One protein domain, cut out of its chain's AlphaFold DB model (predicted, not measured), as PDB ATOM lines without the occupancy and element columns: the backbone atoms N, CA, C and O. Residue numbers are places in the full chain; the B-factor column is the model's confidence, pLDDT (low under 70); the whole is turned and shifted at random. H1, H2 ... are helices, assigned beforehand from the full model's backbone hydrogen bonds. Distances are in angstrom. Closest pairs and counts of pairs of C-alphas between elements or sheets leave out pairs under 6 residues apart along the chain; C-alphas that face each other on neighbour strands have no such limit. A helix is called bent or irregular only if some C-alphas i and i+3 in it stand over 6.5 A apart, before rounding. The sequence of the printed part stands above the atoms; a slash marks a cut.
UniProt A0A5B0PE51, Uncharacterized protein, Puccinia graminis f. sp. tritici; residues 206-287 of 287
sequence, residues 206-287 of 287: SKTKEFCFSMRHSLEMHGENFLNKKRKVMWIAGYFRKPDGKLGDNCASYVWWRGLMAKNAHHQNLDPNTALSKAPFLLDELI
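Overview. This is residues 206 to 287 of the 287 residues of an uncharacterized protein of Puccinia graminis f. sp. tritici (UniProt A0A5B0PE51). Three helices zigzag with few contacts, short H2 between longer H1 and H3, and a tail folds back from H3's far end. The printed part has 82 residues, named helices H1, H2, H3 in order, no named strand: all helix, compact, radius of gyration of the C-alphas 13.5 A, spans 36 by 30 by 20 A.

Arrangement. Start at H1, residues 206 to 225, irregular with C-alphas 221 and 224 8.3 A apart. H2, residues 229 to 237, is close but not clearly touching; the closest C-alphas, Met 215 and Ile 236, are 7.4 A apart. H3, residues 252 to 266, is likewise close to H2, Ala 237 and Trp 257 having the closest C-alphas, 7.3 A. H1 and H3 are apart. Every O i to N i+4 pair is within hydrogen-bond range in H2 and H3, 13 of 16 in H1.

Along the chain. Find C-alpha 206 at (-141.138, -35.710, -32.270); H1 runs 29.9 A from there. H2 spans 12.4 A; H3 spans 21.3 A to C-alpha 266 at (-120.035, -16.384, -18.383).

Size, cuts and confidence. The printed part has no cut. The H2 to H3 link is long. Residues 274 to 279 and 287 have pLDDT under 70.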
ATOM      1  N   SER A 206    -140.157 -34.618 -32.381       91.12
ATOM      2  CA  SER A 206    -141.138 -35.710 -32.270       91.12
ATOM      3  C   SER A 206    -140.821 -36.693 -31.136       91.12
ATOM      4  O   SER A 206    -141.729 -37.332 -30.612       91.12
ATOM      5  N   LYS A 207    -139.552 -36.780 -30.715       90.19
ATOM      6  CA  LYS A 207    -139.073 -37.670 -29.647       90.19
ATOM      7  C   LYS A 207    -139.020 -37.008 -28.270       90.19
ATOM      8  O   LYS A 207    -138.848 -37.701 -27.274       90.19
ATOM      9  N   THR A 208    -139.221 -35.692 -28.182       92.00
ATOM     10  CA  THR A 208    -139.136 -34.943 -26.917       92.00
ATOM     11  C   THR A 208    -140.113 -35.460 -25.863       92.00
ATOM     12  O   THR A 208    -139.727 -35.651 -24.715       92.00
ATOM     13  N   LYS A 209    -141.373 -35.729 -26.235       92.44
ATOM     14  CA  LYS A 209    -142.388 -36.209 -25.280       92.44
ATOM     15  C   LYS A 209    -142.041 -37.586 -24.712       92.44
ATOM     16  O   LYS A 209    -142.136 -37.778 -23.505       92.44
ATOM     17  N   GLU A 210    -141.621 -38.504 -25.582       92.44
ATOM     18  CA  GLU A 210    -141.182 -39.856 -25.216       92.44
ATOM     19  C   GLU A 210    -139.983 -39.791 -24.263       92.44
ATOM     20  O   GLU A 210    -140.027 -40.352 -23.172       92.44
ATOM     21  N   PHE A 211    -138.971 -38.989 -24.604       93.56
ATOM     22  CA  PHE A 211    -137.807 -38.765 -23.750       93.56
ATOM     23  C   PHE A 211    -138.174 -38.189 -22.375       93.56
ATOM     24  O   PHE A 211    -137.733 -38.709 -21.350       93.56
ATOM     25  N   CYS A 212    -138.997 -37.135 -22.326       92.44
ATOM     26  CA  CYS A 212    -139.433 -36.534 -21.065       92.44
ATOM     27  C   CYS A 212    -140.227 -37.519 -20.200       92.44
ATOM     28  O   CYS A 212    -140.089 -37.495 -18.977       92.44
ATOM     29  N   PHE A 213    -141.047 -38.374 -20.814       93.50
ATOM     30  CA  PHE A 213    -141.786 -39.414 -20.107       93.50
ATOM     31  C   PHE A 213    -140.836 -40.448 -19.489       93.50
ATOM     32  O   PHE A 213    -140.899 -40.671 -18.280       93.50
ATOM     33  N   SER A 214    -139.907 -41.001 -20.274       91.19
ATOM     34  CA  SER A 214    -138.914 -41.968 -19.787       91.19
ATOM     35  C   SER A 214    -138.046 -41.385 -18.671       91.19
ATOM     36  O   SER A 214    -137.865 -42.023 -17.640       91.19
ATOM     37  N   MET A 215    -137.578 -40.143 -18.827       91.19
ATOM     38  CA  MET A 215    -136.786 -39.461 -17.800       91.19
ATOM     39  C   MET A 215    -137.566 -39.225 -16.515       91.19
ATOM     40  O   MET A 215    -137.036 -39.458 -15.433       91.19
ATOM     41  N   ARG A 216    -138.822 -38.776 -16.616       91.31
ATOM     42  CA  ARG A 216    -139.672 -38.568 -15.439       91.31
ATOM     43  C   ARG A 216    -139.861 -39.874 -14.677       91.31
ATOM     44  O   ARG A 216    -139.679 -39.879 -13.467       91.31
ATOM     45  N   HIS A 217    -140.138 -40.962 -15.391       89.44
ATOM     46  CA  HIS A 217    -140.268 -42.283 -14.790       89.44
ATOM     47  C   HIS A 217    -138.971 -42.723 -14.087       89.44
ATOM     48  O   HIS A 217    -139.005 -43.119 -12.927       89.44
ATOM     49  N   SER A 218    -137.804 -42.572 -14.724       87.31
ATOM     50  CA  SER A 218    -136.520 -42.911 -14.087       87.31
ATOM     51  C   SER A 218    -136.203 -42.049 -12.859       87.31
ATOM     52  O   SER A 218    -135.646 -42.546 -11.882       87.31
ATOM     53  N   LEU A 219    -136.560 -40.762 -12.890       88.44
ATOM     54  CA  LEU A 219    -136.387 -39.853 -11.755       88.44
ATOM     55  C   LEU A 219    -137.359 -40.150 -10.611       88.44
ATOM     56  O   LEU A 219    -137.011 -39.895  -9.467       88.44
ATOM     57  N   GLU A 220    -138.546 -40.674 -10.891       87.94
ATOM     58  CA  GLU A 220    -139.495 -41.113  -9.866       87.94
ATOM     59  C   GLU A 220    -138.988 -42.380  -9.165       87.94
ATOM     60  O   GLU A 220    -138.950 -42.443  -7.939       87.94
ATOM     61  N   MET A 221    -138.469 -43.340  -9.939       83.88
ATOM     62  CA  MET A 221    -137.931 -44.600  -9.413       83.88
ATOM     63  C   MET A 221    -136.623 -44.436  -8.626       83.88
ATOM     64  O   MET A 221    -136.319 -45.249  -7.752       83.88
ATOM     65  N   HIS A 222    -135.824 -43.411  -8.935       80.88
ATOM     66  CA  HIS A 222    -134.485 -43.232  -8.362       80.88
ATOM     67  C   HIS A 222    -134.232 -41.829  -7.789       80.88
ATOM     68  O   HIS A 222    -133.086 -41.428  -7.581       80.88
ATOM     69  N   GLY A 223    -135.291 -41.059  -7.530       76.62
ATOM     70  CA  GLY A 223    -135.208 -39.638  -7.175       76.62
ATOM     71  C   GLY A 223    -134.469 -39.343  -5.872       76.62
ATOM     72  O   GLY A 223    -133.821 -38.297  -5.769       76.62
ATOM     73  N   GLU A 224    -134.530 -40.285  -4.929       77.00
ATOM     74  CA  GLU A 224    -133.869 -40.246  -3.618       77.00
ATOM     75  C   GLU A 224    -132.364 -40.531  -3.684       77.00
ATOM     76  O   GLU A 224    -131.646 -40.261  -2.722       77.00
ATOM     77  N   ASN A 225    -131.870 -41.048  -4.813       80.31
ATOM     78  CA  ASN A 225    -130.470 -41.435  -4.960       80.31
ATOM     79  C   ASN A 225    -129.567 -40.261  -5.377       80.31
ATOM     80  O   ASN A 225    -128.345 -40.367  -5.335       80.31
ATOM     81  N   PHE A 226    -130.144 -39.112  -5.733       80.38
ATOM     82  CA  PHE A 226    -129.379 -37.931  -6.122       80.38
ATOM     83  C   PHE A 226    -129.112 -36.997  -4.943       80.38
ATOM     84  O   PHE A 226    -130.042 -36.478  -4.332       80.38
ATOM     85  N   LEU A 227    -127.833 -36.685  -4.718       75.56
ATOM     86  CA  LEU A 227    -127.379 -35.778  -3.658       75.56
ATOM     87  C   LEU A 227    -127.934 -34.349  -3.789       75.56
ATOM     88  O   LEU A 227    -128.218 -33.691  -2.795       75.56
ATOM     89  N   ASN A 228    -128.030 -33.830  -5.016       80.00
ATOM     90  CA  ASN A 228    -128.481 -32.465  -5.276       80.00
ATOM     91  C   ASN A 228    -129.111 -32.330  -6.672       80.00
ATOM     92  O   ASN A 228    -128.945 -33.187  -7.545       80.00
ATOM     93  N   LYS A 229    -129.825 -31.220  -6.899       83.38
ATOM     94  CA  LYS A 229    -130.469 -30.927  -8.189       83.38
ATOM     95  C   LYS A 229    -129.456 -30.822  -9.335       83.38
ATOM     96  O   LYS A 229    -129.724 -31.315 -10.425       83.38
ATOM     97  N   LYS A 230    -128.246 -30.315  -9.061       84.50
ATOM     98  CA  LYS A 230    -127.139 -30.282 -10.031       84.50
ATOM     99  C   LYS A 230    -126.811 -31.674 -10.585       84.50
ATOM    100  O   LYS A 230    -126.704 -31.830 -11.797       84.50
ATOM    101  N   ARG A 231    -126.697 -32.695  -9.730       84.50
ATOM    102  CA  ARG A 231    -126.455 -34.080 -10.163       84.50
ATOM    103  C   ARG A 231    -127.610 -34.639 -10.981       84.50
ATOM    104  O   ARG A 231    -127.343 -35.298 -11.978       84.50
ATOM    105  N   LYS A 232    -128.864 -34.326 -10.629       87.44
ATOM    106  CA  LYS A 232    -130.038 -34.705 -11.441       87.44
ATOM    107  C   LYS A 232    -129.919 -34.159 -12.864       87.44
ATOM    108  O   LYS A 232    -130.024 -34.911 -13.826       87.44
ATOM    109  N   VAL A 233    -129.635 -32.865 -12.995       88.19
ATOM    110  CA  VAL A 233    -129.491 -32.195 -14.296       88.19
ATOM    111  C   VAL A 233    -128.303 -32.758 -15.088       88.19
ATOM    112  O   VAL A 233    -128.451 -33.072 -16.265       88.19
ATOM    113  N   MET A 234    -127.146 -32.958 -14.447       86.94
ATOM    114  CA  MET A 234    -125.969 -33.557 -15.094       86.94
ATOM    115  C   MET A 234    -126.224 -34.993 -15.563       86.94
ATOM    116  O   MET A 234    -125.778 -35.373 -16.643       86.94
ATOM    117  N   TRP A 235    -126.962 -35.780 -14.779       88.50
ATOM    118  CA  TRP A 235    -127.337 -37.144 -15.142       88.50
ATOM    119  C   TRP A 235    -128.264 -37.164 -16.362       88.50
ATOM    120  O   TRP A 235    -127.997 -37.905 -17.303       88.50
ATOM    121  N   ILE A 236    -129.275 -36.284 -16.417       90.69
ATOM    122  CA  ILE A 236    -130.146 -36.119 -17.598       90.69
ATOM    123  C   ILE A 236    -129.325 -35.703 -18.827       90.69
ATOM    124  O   ILE A 236    -129.510 -36.258 -19.911       90.69
ATOM    125  N   ALA A 237    -128.387 -34.765 -18.666       90.12
ATOM    126  CA  ALA A 237    -127.524 -34.312 -19.755       90.12
ATOM    127  C   ALA A 237    -126.640 -35.437 -20.328       90.12
ATOM    128  O   ALA A 237    -126.285 -35.401 -21.508       90.12
ATOM    129  N   GLY A 238    -126.356 -36.479 -19.537       89.19
ATOM    130  CA  GLY A 238    -125.681 -37.704 -19.977       89.19
ATOM    131  C   GLY A 238    -126.418 -38.484 -21.077       89.19
ATOM    132  O   GLY A 238    -125.831 -39.352 -21.726       89.19
ATOM    133  N   TYR A 239    -127.688 -38.166 -21.324       91.75
ATOM    134  CA  TYR A 239    -128.507 -38.787 -22.364       91.75
ATOM    135  C   TYR A 239    -128.648 -37.927 -23.627       91.75
ATOM    136  O   TYR A 239    -129.305 -38.349 -24.581       91.75
ATOM    137  N   PHE A 240    -128.021 -36.747 -23.683       92.62
ATOM    138  CA  PHE A 240    -127.987 -35.916 -24.888       92.62
ATOM    139  C   PHE A 240    -126.993 -36.474 -25.908       92.62
ATOM    140  O   PHE A 240    -125.818 -36.109 -25.934       92.62
ATOM    141  N   ARG A 241    -127.479 -37.413 -26.721       91.38
ATOM    142  CA  ARG A 241    -126.705 -38.148 -27.724       91.38
ATOM    143  C   ARG A 241    -127.604 -38.722 -28.820       91.38
ATOM    144  O   ARG A 241    -128.832 -38.720 -28.717       91.38
ATOM    145  N   LYS A 242    -126.977 -39.232 -29.879       90.38
ATOM    146  CA  LYS A 242    -127.630 -40.015 -30.942       90.38
ATOM    147  C   LYS A 242    -127.919 -41.456 -30.464       90.38
ATOM    148  O   LYS A 242    -127.247 -41.886 -29.530       90.38
ATOM    149  N   PRO A 243    -128.854 -42.195 -31.101       85.56
ATOM    150  CA  PRO A 243    -129.165 -43.590 -30.757       85.56
ATOM    151  C   PRO A 243    -127.926 -44.485 -30.607       85.56
ATOM    152  O   PRO A 243    -127.744 -45.120 -29.574       85.56
ATOM    153  N   ASP A 244    -127.027 -44.425 -31.591       83.25
ATOM    154  CA  ASP A 244    -125.774 -45.195 -31.620       83.25
ATOM    155  C   ASP A 244    -124.558 -44.348 -31.211       83.25
ATOM    156  O   ASP A 244    -123.406 -44.696 -31.469       83.25
ATOM    157  N   GLY A 245    -124.817 -43.181 -30.618       81.19
ATOM    158  CA  GLY A 245    -123.802 -42.193 -30.296       81.19
ATOM    159  C   GLY A 245    -123.167 -42.391 -28.924       81.19
ATOM    160  O   GLY A 245    -123.770 -42.921 -27.981       81.19
ATOM    161  N   LYS A 246    -121.941 -41.893 -28.789       83.06
ATOM    162  CA  LYS A 246    -121.249 -41.739 -27.509       83.06
ATOM    163  C   LYS A 246    -121.653 -40.429 -26.832       83.06
ATOM    164  O   LYS A 246    -122.193 -39.507 -27.445       83.06
ATOM    165  N   LEU A 247    -121.398 -40.351 -25.528       78.38
ATOM    166  CA  LEU A 247    -121.538 -39.104 -24.786       78.38
ATOM    167  C   LEU A 247    -120.570 -38.059 -25.357       78.38
ATOM    168  O   LEU A 247    -119.377 -38.327 -25.481       78.38
ATOM    169  N   GLY A 248    -121.083 -36.870 -25.671       76.88
ATOM    170  CA  GLY A 248    -120.299 -35.805 -26.299       76.88
ATOM    171  C   GLY A 248    -120.380 -35.775 -27.824       76.88
ATOM    172  O   GLY A 248    -119.825 -34.863 -28.436       76.88
ATOM    173  N   ASP A 249    -121.100 -36.717 -28.440       85.12
ATOM    174  CA  ASP A 249    -121.353 -36.680 -29.874       85.12
ATOM    175  C   ASP A 249    -122.169 -35.448 -30.267       85.12
ATOM    176  O   ASP A 249    -123.158 -35.076 -29.628       85.12
ATOM    177  N   ASN A 250    -121.778 -34.844 -31.389       86.62
ATOM    178  CA  ASN A 250    -122.421 -33.642 -31.891       86.62
ATOM    179  C   ASN A 250    -123.868 -33.934 -32.340       86.62
ATOM    180  O   ASN A 250    -124.109 -34.546 -33.388       86.62
ATOM    181  N   CYS A 251    -124.836 -33.506 -31.529       91.31
ATOM    182  CA  CYS A 251    -126.272 -33.541 -31.797       91.31
ATOM    183  C   CYS A 251    -126.942 -32.269 -31.261       91.31
ATOM    184  O   CYS A 251    -126.366 -31.564 -30.433       91.31
ATOM    185  N   ALA A 252    -128.149 -31.958 -31.735       92.81
ATOM    186  CA  ALA A 252    -128.801 -30.683 -31.443       92.81
ATOM    187  C   ALA A 252    -129.032 -30.465 -29.937       92.81
ATOM    188  O   ALA A 252    -128.788 -29.373 -29.428       92.81
ATOM    189  N   SER A 253    -129.420 -31.512 -29.206       92.88
ATOM    190  CA  SER A 253    -129.560 -31.476 -27.743       92.88
ATOM    191  C   SER A 253    -128.231 -31.233 -27.020       92.88
ATOM    192  O   SER A 253    -128.181 -30.429 -26.091       92.88
ATOM    193  N   TYR A 254    -127.141 -31.875 -27.455       91.81
ATOM    194  CA  TYR A 254    -125.817 -31.688 -26.858       91.81
ATOM    195  C   TYR A 254    -125.250 -30.291 -27.142       91.81
ATOM    196  O   TYR A 254    -124.701 -29.654 -26.245       91.81
ATOM    197  N   VAL A 255    -125.429 -29.775 -28.362       91.94
ATOM    198  CA  VAL A 255    -125.038 -28.402 -28.730       91.94
ATOM    199  C   VAL A 255    -125.810 -27.382 -27.902       91.94
ATOM    200  O   VAL A 255    -125.211 -26.461 -27.348       91.94
ATOM    201  N   TRP A 256    -127.125 -27.572 -27.763       92.19
ATOM    202  CA  TRP A 256    -127.959 -26.736 -26.905       92.19
ATOM    203  C   TRP A 256    -127.469 -26.754 -25.450       92.19
ATOM    204  O   TRP A 256    -127.251 -25.696 -24.860       92.19
ATOM    205  N   TRP A 257    -127.201 -27.942 -24.904       91.31
ATOM    206  CA  TRP A 257    -126.665 -28.109 -23.552       91.31
ATOM    207  C   TRP A 257    -125.318 -27.402 -23.362       91.31
ATOM    208  O   TRP A 257    -125.125 -26.679 -22.386       91.31
ATOM    209  N   ARG A 258    -124.395 -27.540 -24.321       89.75
ATOM    210  CA  ARG A 258    -123.100 -26.843 -24.305       89.75
ATOM    211  C   ARG A 258    -123.260 -25.328 -24.343       89.75
ATOM    212  O   ARG A 258    -122.554 -24.641 -23.608       89.75
ATOM    213  N   GLY A 259    -124.194 -24.812 -25.141       90.19
ATOM    214  CA  GLY A 259    -124.526 -23.388 -25.172       90.19
ATOM    215  C   GLY A 259    -125.069 -22.884 -23.832       90.19
ATOM    216  O   GLY A 259    -124.655 -21.826 -23.359       90.19
ATOM    217  N   LEU A 260    -125.940 -23.660 -23.181       89.44
ATOM    218  CA  LEU A 260    -126.490 -23.328 -21.865       89.44
ATOM    219  C   LEU A 260    -125.406 -23.317 -20.777       89.44
ATOM    220  O   LEU A 260    -125.320 -22.375 -19.992       89.44
ATOM    221  N   MET A 261    -124.523 -24.318 -20.771       88.44
ATOM    222  CA  MET A 261    -123.390 -24.354 -19.844       88.44
ATOM    223  C   MET A 261    -122.404 -23.208 -20.074       88.44
ATOM    224  O   MET A 261    -121.901 -22.634 -19.110       88.44
ATOM    225  N   ALA A 262    -122.145 -22.845 -21.333       87.19
ATOM    226  CA  ALA A 262    -121.305 -21.701 -21.653       87.19
ATOM    227  C   ALA A 262    -121.907 -20.409 -21.088       87.19
ATOM    228  O   ALA A 262    -121.192 -19.655 -20.436       87.19
ATOM    229  N   LYS A 263    -123.216 -20.169 -21.248       88.25
ATOM    230  CA  LYS A 263    -123.893 -19.017 -20.623       88.25
ATOM    231  C   LYS A 263    -123.736 -19.018 -19.099       88.25
ATOM    232  O   LYS A 263    -123.371 -17.996 -18.526       88.25
ATOM    233  N   ASN A 264    -123.922 -20.170 -18.454       86.50
ATOM    234  CA  ASN A 264    -123.753 -20.307 -17.005       86.50
ATOM    235  C   ASN A 264    -122.319 -19.990 -16.535       86.50
ATOM    236  O   ASN A 264    -122.142 -19.425 -15.457       86.50
ATOM    237  N   ALA A 265    -121.303 -20.332 -17.333       85.81
ATOM    238  CA  ALA A 265    -119.904 -20.002 -17.051       85.81
ATOM    239  C   ALA A 265    -119.616 -18.497 -17.187       85.81
ATOM    240  O   ALA A 265    -118.962 -17.927 -16.315       85.81
ATOM    241  N   HIS A 266    -120.169 -17.837 -18.212       85.38
ATOM    242  CA  HIS A 266    -120.035 -16.384 -18.383       85.38
ATOM    243  C   HIS A 266    -120.629 -15.609 -17.198       85.38
ATOM    244  O   HIS A 266    -119.996 -14.680 -16.709       85.38
ATOM    245  N   HIS A 267    -121.785 -16.032 -16.670       84.25
ATOM    246  CA  HIS A 267    -122.375 -15.436 -15.459       84.25
ATOM    247  C   HIS A 267    -121.478 -15.549 -14.215       84.25
ATOM    248  O   HIS A 267    -121.639 -14.790 -13.264       84.25
ATOM    249  N   GLN A 268    -120.531 -16.487 -14.219       81.12
ATOM    250  CA  GLN A 268    -119.573 -16.711 -13.136       81.12
ATOM    251  C   GLN A 268    -118.195 -16.109 -13.418       81.12
ATOM    252  O   GLN A 268    -117.282 -16.301 -12.618       81.12
ATOM    253  N   ASN A 269    -118.027 -15.394 -14.537       82.75
ATOM    254  CA  ASN A 269    -116.732 -14.929 -15.039       82.75
ATOM    255  C   ASN A 269    -115.701 -16.067 -15.191       82.75
ATOM    256  O   ASN A 269    -114.503 -15.860 -15.003       82.75
ATOM    257  N   LEU A 270    -116.161 -17.282 -15.504       81.56
ATOM    258  CA  LEU A 270    -115.309 -18.451 -15.705       81.56
ATOM    259  C   LEU A 270    -115.159 -18.764 -17.195       81.56
ATOM    260  O   LEU A 270    -116.087 -18.562 -17.978       81.56
ATOM    261  N   ASP A 271    -114.008 -19.325 -17.576       78.88
ATOM    262  CA  ASP A 271    -113.778 -19.776 -18.948       78.88
ATOM    263  C   ASP A 271    -114.758 -20.910 -19.332       78.88
ATOM    264  O   ASP A 271    -114.744 -21.975 -18.698       78.88
ATOM    265  N   PRO A 272    -115.584 -20.735 -20.382       75.62
ATOM    266  CA  PRO A 272    -116.563 -21.726 -20.820       75.62
ATOM    267  C   PRO A 272    -115.976 -23.087 -21.193       75.62
ATOM    268  O   PRO A 272    -116.703 -24.075 -21.140       75.62
ATOM    269  N   ASN A 273    -114.696 -23.168 -21.572       73.69
ATOM    270  CA  ASN A 273    -114.059 -24.435 -21.937       73.69
ATOM    271  C   ASN A 273    -113.591 -25.236 -20.712       73.69
ATOM    272  O   ASN A 273    -113.539 -26.464 -20.766       73.69
ATOM    273  N   THR A 274    -113.323 -24.556 -19.596       64.69
ATOM    274  CA  THR A 274    -112.738 -25.158 -18.386       64.69
ATOM    275  C   THR A 274    -113.751 -25.299 -17.237       64.69
ATOM    276  O   THR A 274    -113.634 -26.189 -16.394       64.69
ATOM    277  N   ALA A 275    -114.796 -24.469 -17.206       60.88
ATOM    278  CA  ALA A 275    -115.743 -24.364 -16.088       60.88
ATOM    279  C   ALA A 275    -116.858 -25.430 -16.055       60.88
ATOM    280  O   ALA A 275    -117.569 -25.550 -15.056       60.88
ATOM    281  N   LEU A 276    -117.003 -26.206 -17.133       61.00
ATOM    282  CA  LEU A 276    -118.186 -27.007 -17.490       61.00
ATOM    283  C   LEU A 276    -118.646 -28.070 -16.470       61.00
ATOM    284  O   LEU A 276    -119.763 -28.563 -16.599       61.00
ATOM    285  N   SER A 277    -117.838 -28.447 -15.471       58.69
ATOM    286  CA  SER A 277    -118.189 -29.531 -14.530       58.69
ATOM    287  C   SER A 277    -118.189 -29.139 -13.046       58.69
ATOM    288  O   SER A 277    -119.025 -29.623 -12.272       58.69
ATOM    289  N   LYS A 278    -117.297 -28.240 -12.614       60.31
ATOM    290  CA  LYS A 278    -117.076 -27.968 -11.180       60.31
ATOM    291  C   LYS A 278    -117.897 -26.796 -10.636       60.31
ATOM    292  O   LYS A 278    -118.328 -26.857  -9.488       60.31
ATOM    293  N   ALA A 279    -118.203 -25.803 -11.466       67.75
ATOM    294  CA  ALA A 279    -118.875 -24.566 -11.067       67.75
ATOM    295  C   ALA A 279    -120.361 -24.773 -10.670       67.75
ATOM    296  O   ALA A 279    -121.010 -25.670 -11.224       67.75
ATOM    297  N   PRO A 280    -120.922 -24.023  -9.699       75.56
ATOM    298  CA  PRO A 280    -122.353 -24.074  -9.370       75.56
ATOM    299  C   PRO A 280    -123.235 -23.664 -10.565       75.56
ATOM    300  O   PRO A 280    -122.769 -23.059 -11.528       75.56
ATOM    301  N   PHE A 281    -124.518 -24.028 -10.541       81.62
ATOM    302  CA  PHE A 281    -125.490 -23.502 -11.503       81.62
ATOM    303  C   PHE A 281    -126.076 -22.208 -10.940       81.62
ATOM    304  O   PHE A 281    -126.580 -22.223  -9.822       81.62
ATOM    305  N   LEU A 282    -125.944 -21.109 -11.687       78.25
ATOM    306  CA  LEU A 282    -126.454 -19.782 -11.321       78.25
ATOM    307  C   LEU A 282    -127.592 -19.304 -12.233       78.25
ATOM    308  O   LEU A 282    -128.217 -18.297 -11.932       78.25
ATOM    309  N   LEU A 283    -127.831 -19.992 -13.352       79.50
ATOM    310  CA  LEU A 283    -128.940 -19.686 -14.252       79.50
ATOM    311  C   LEU A 283    -130.257 -20.245 -13.710       79.50
ATOM    312  O   LEU A 283    -130.310 -21.420 -13.347       79.50
ATOM    313  N   ASP A 284    -131.320 -19.443 -13.758       76.44
ATOM    314  CA  ASP A 284    -132.669 -19.854 -13.353       76.44
ATOM    315  C   ASP A 284    -133.163 -21.067 -14.154       76.44
ATOM    316  O   ASP A 284    -133.865 -21.923 -13.622       76.44
ATOM    317  N   GLU A 285    -132.736 -21.219 -15.413       77.00
ATOM    318  CA  GLU A 285    -133.079 -22.383 -16.238       77.00
ATOM    319  C   GLU A 285    -132.428 -23.697 -15.758       77.00
ATOM    320  O   GLU A 285    -132.803 -24.777 -16.220       77.00
ATOM    321  N   LEU A 286    -131.442 -23.625 -14.857       72.25
ATOM    322  CA  LEU A 286    -130.707 -24.764 -14.290       72.25
ATOM    323  C   LEU A 286    -131.002 -24.999 -12.796       72.25
ATOM    324  O   LEU A 286    -130.545 -26.014 -12.251       72.25
ATOM    325  N   ILE A 287    -131.723 -24.077 -12.142       67.31
ATOM    326  CA  ILE A 287    -131.994 -24.058 -10.692       67.31
ATOM    327  C   ILE A 287    -133.349 -24.650 -10.342       67.31
ATOM    328  O   ILE A 287    -134.270 -24.785 -11.178       67.31
TER     329      ILE A 287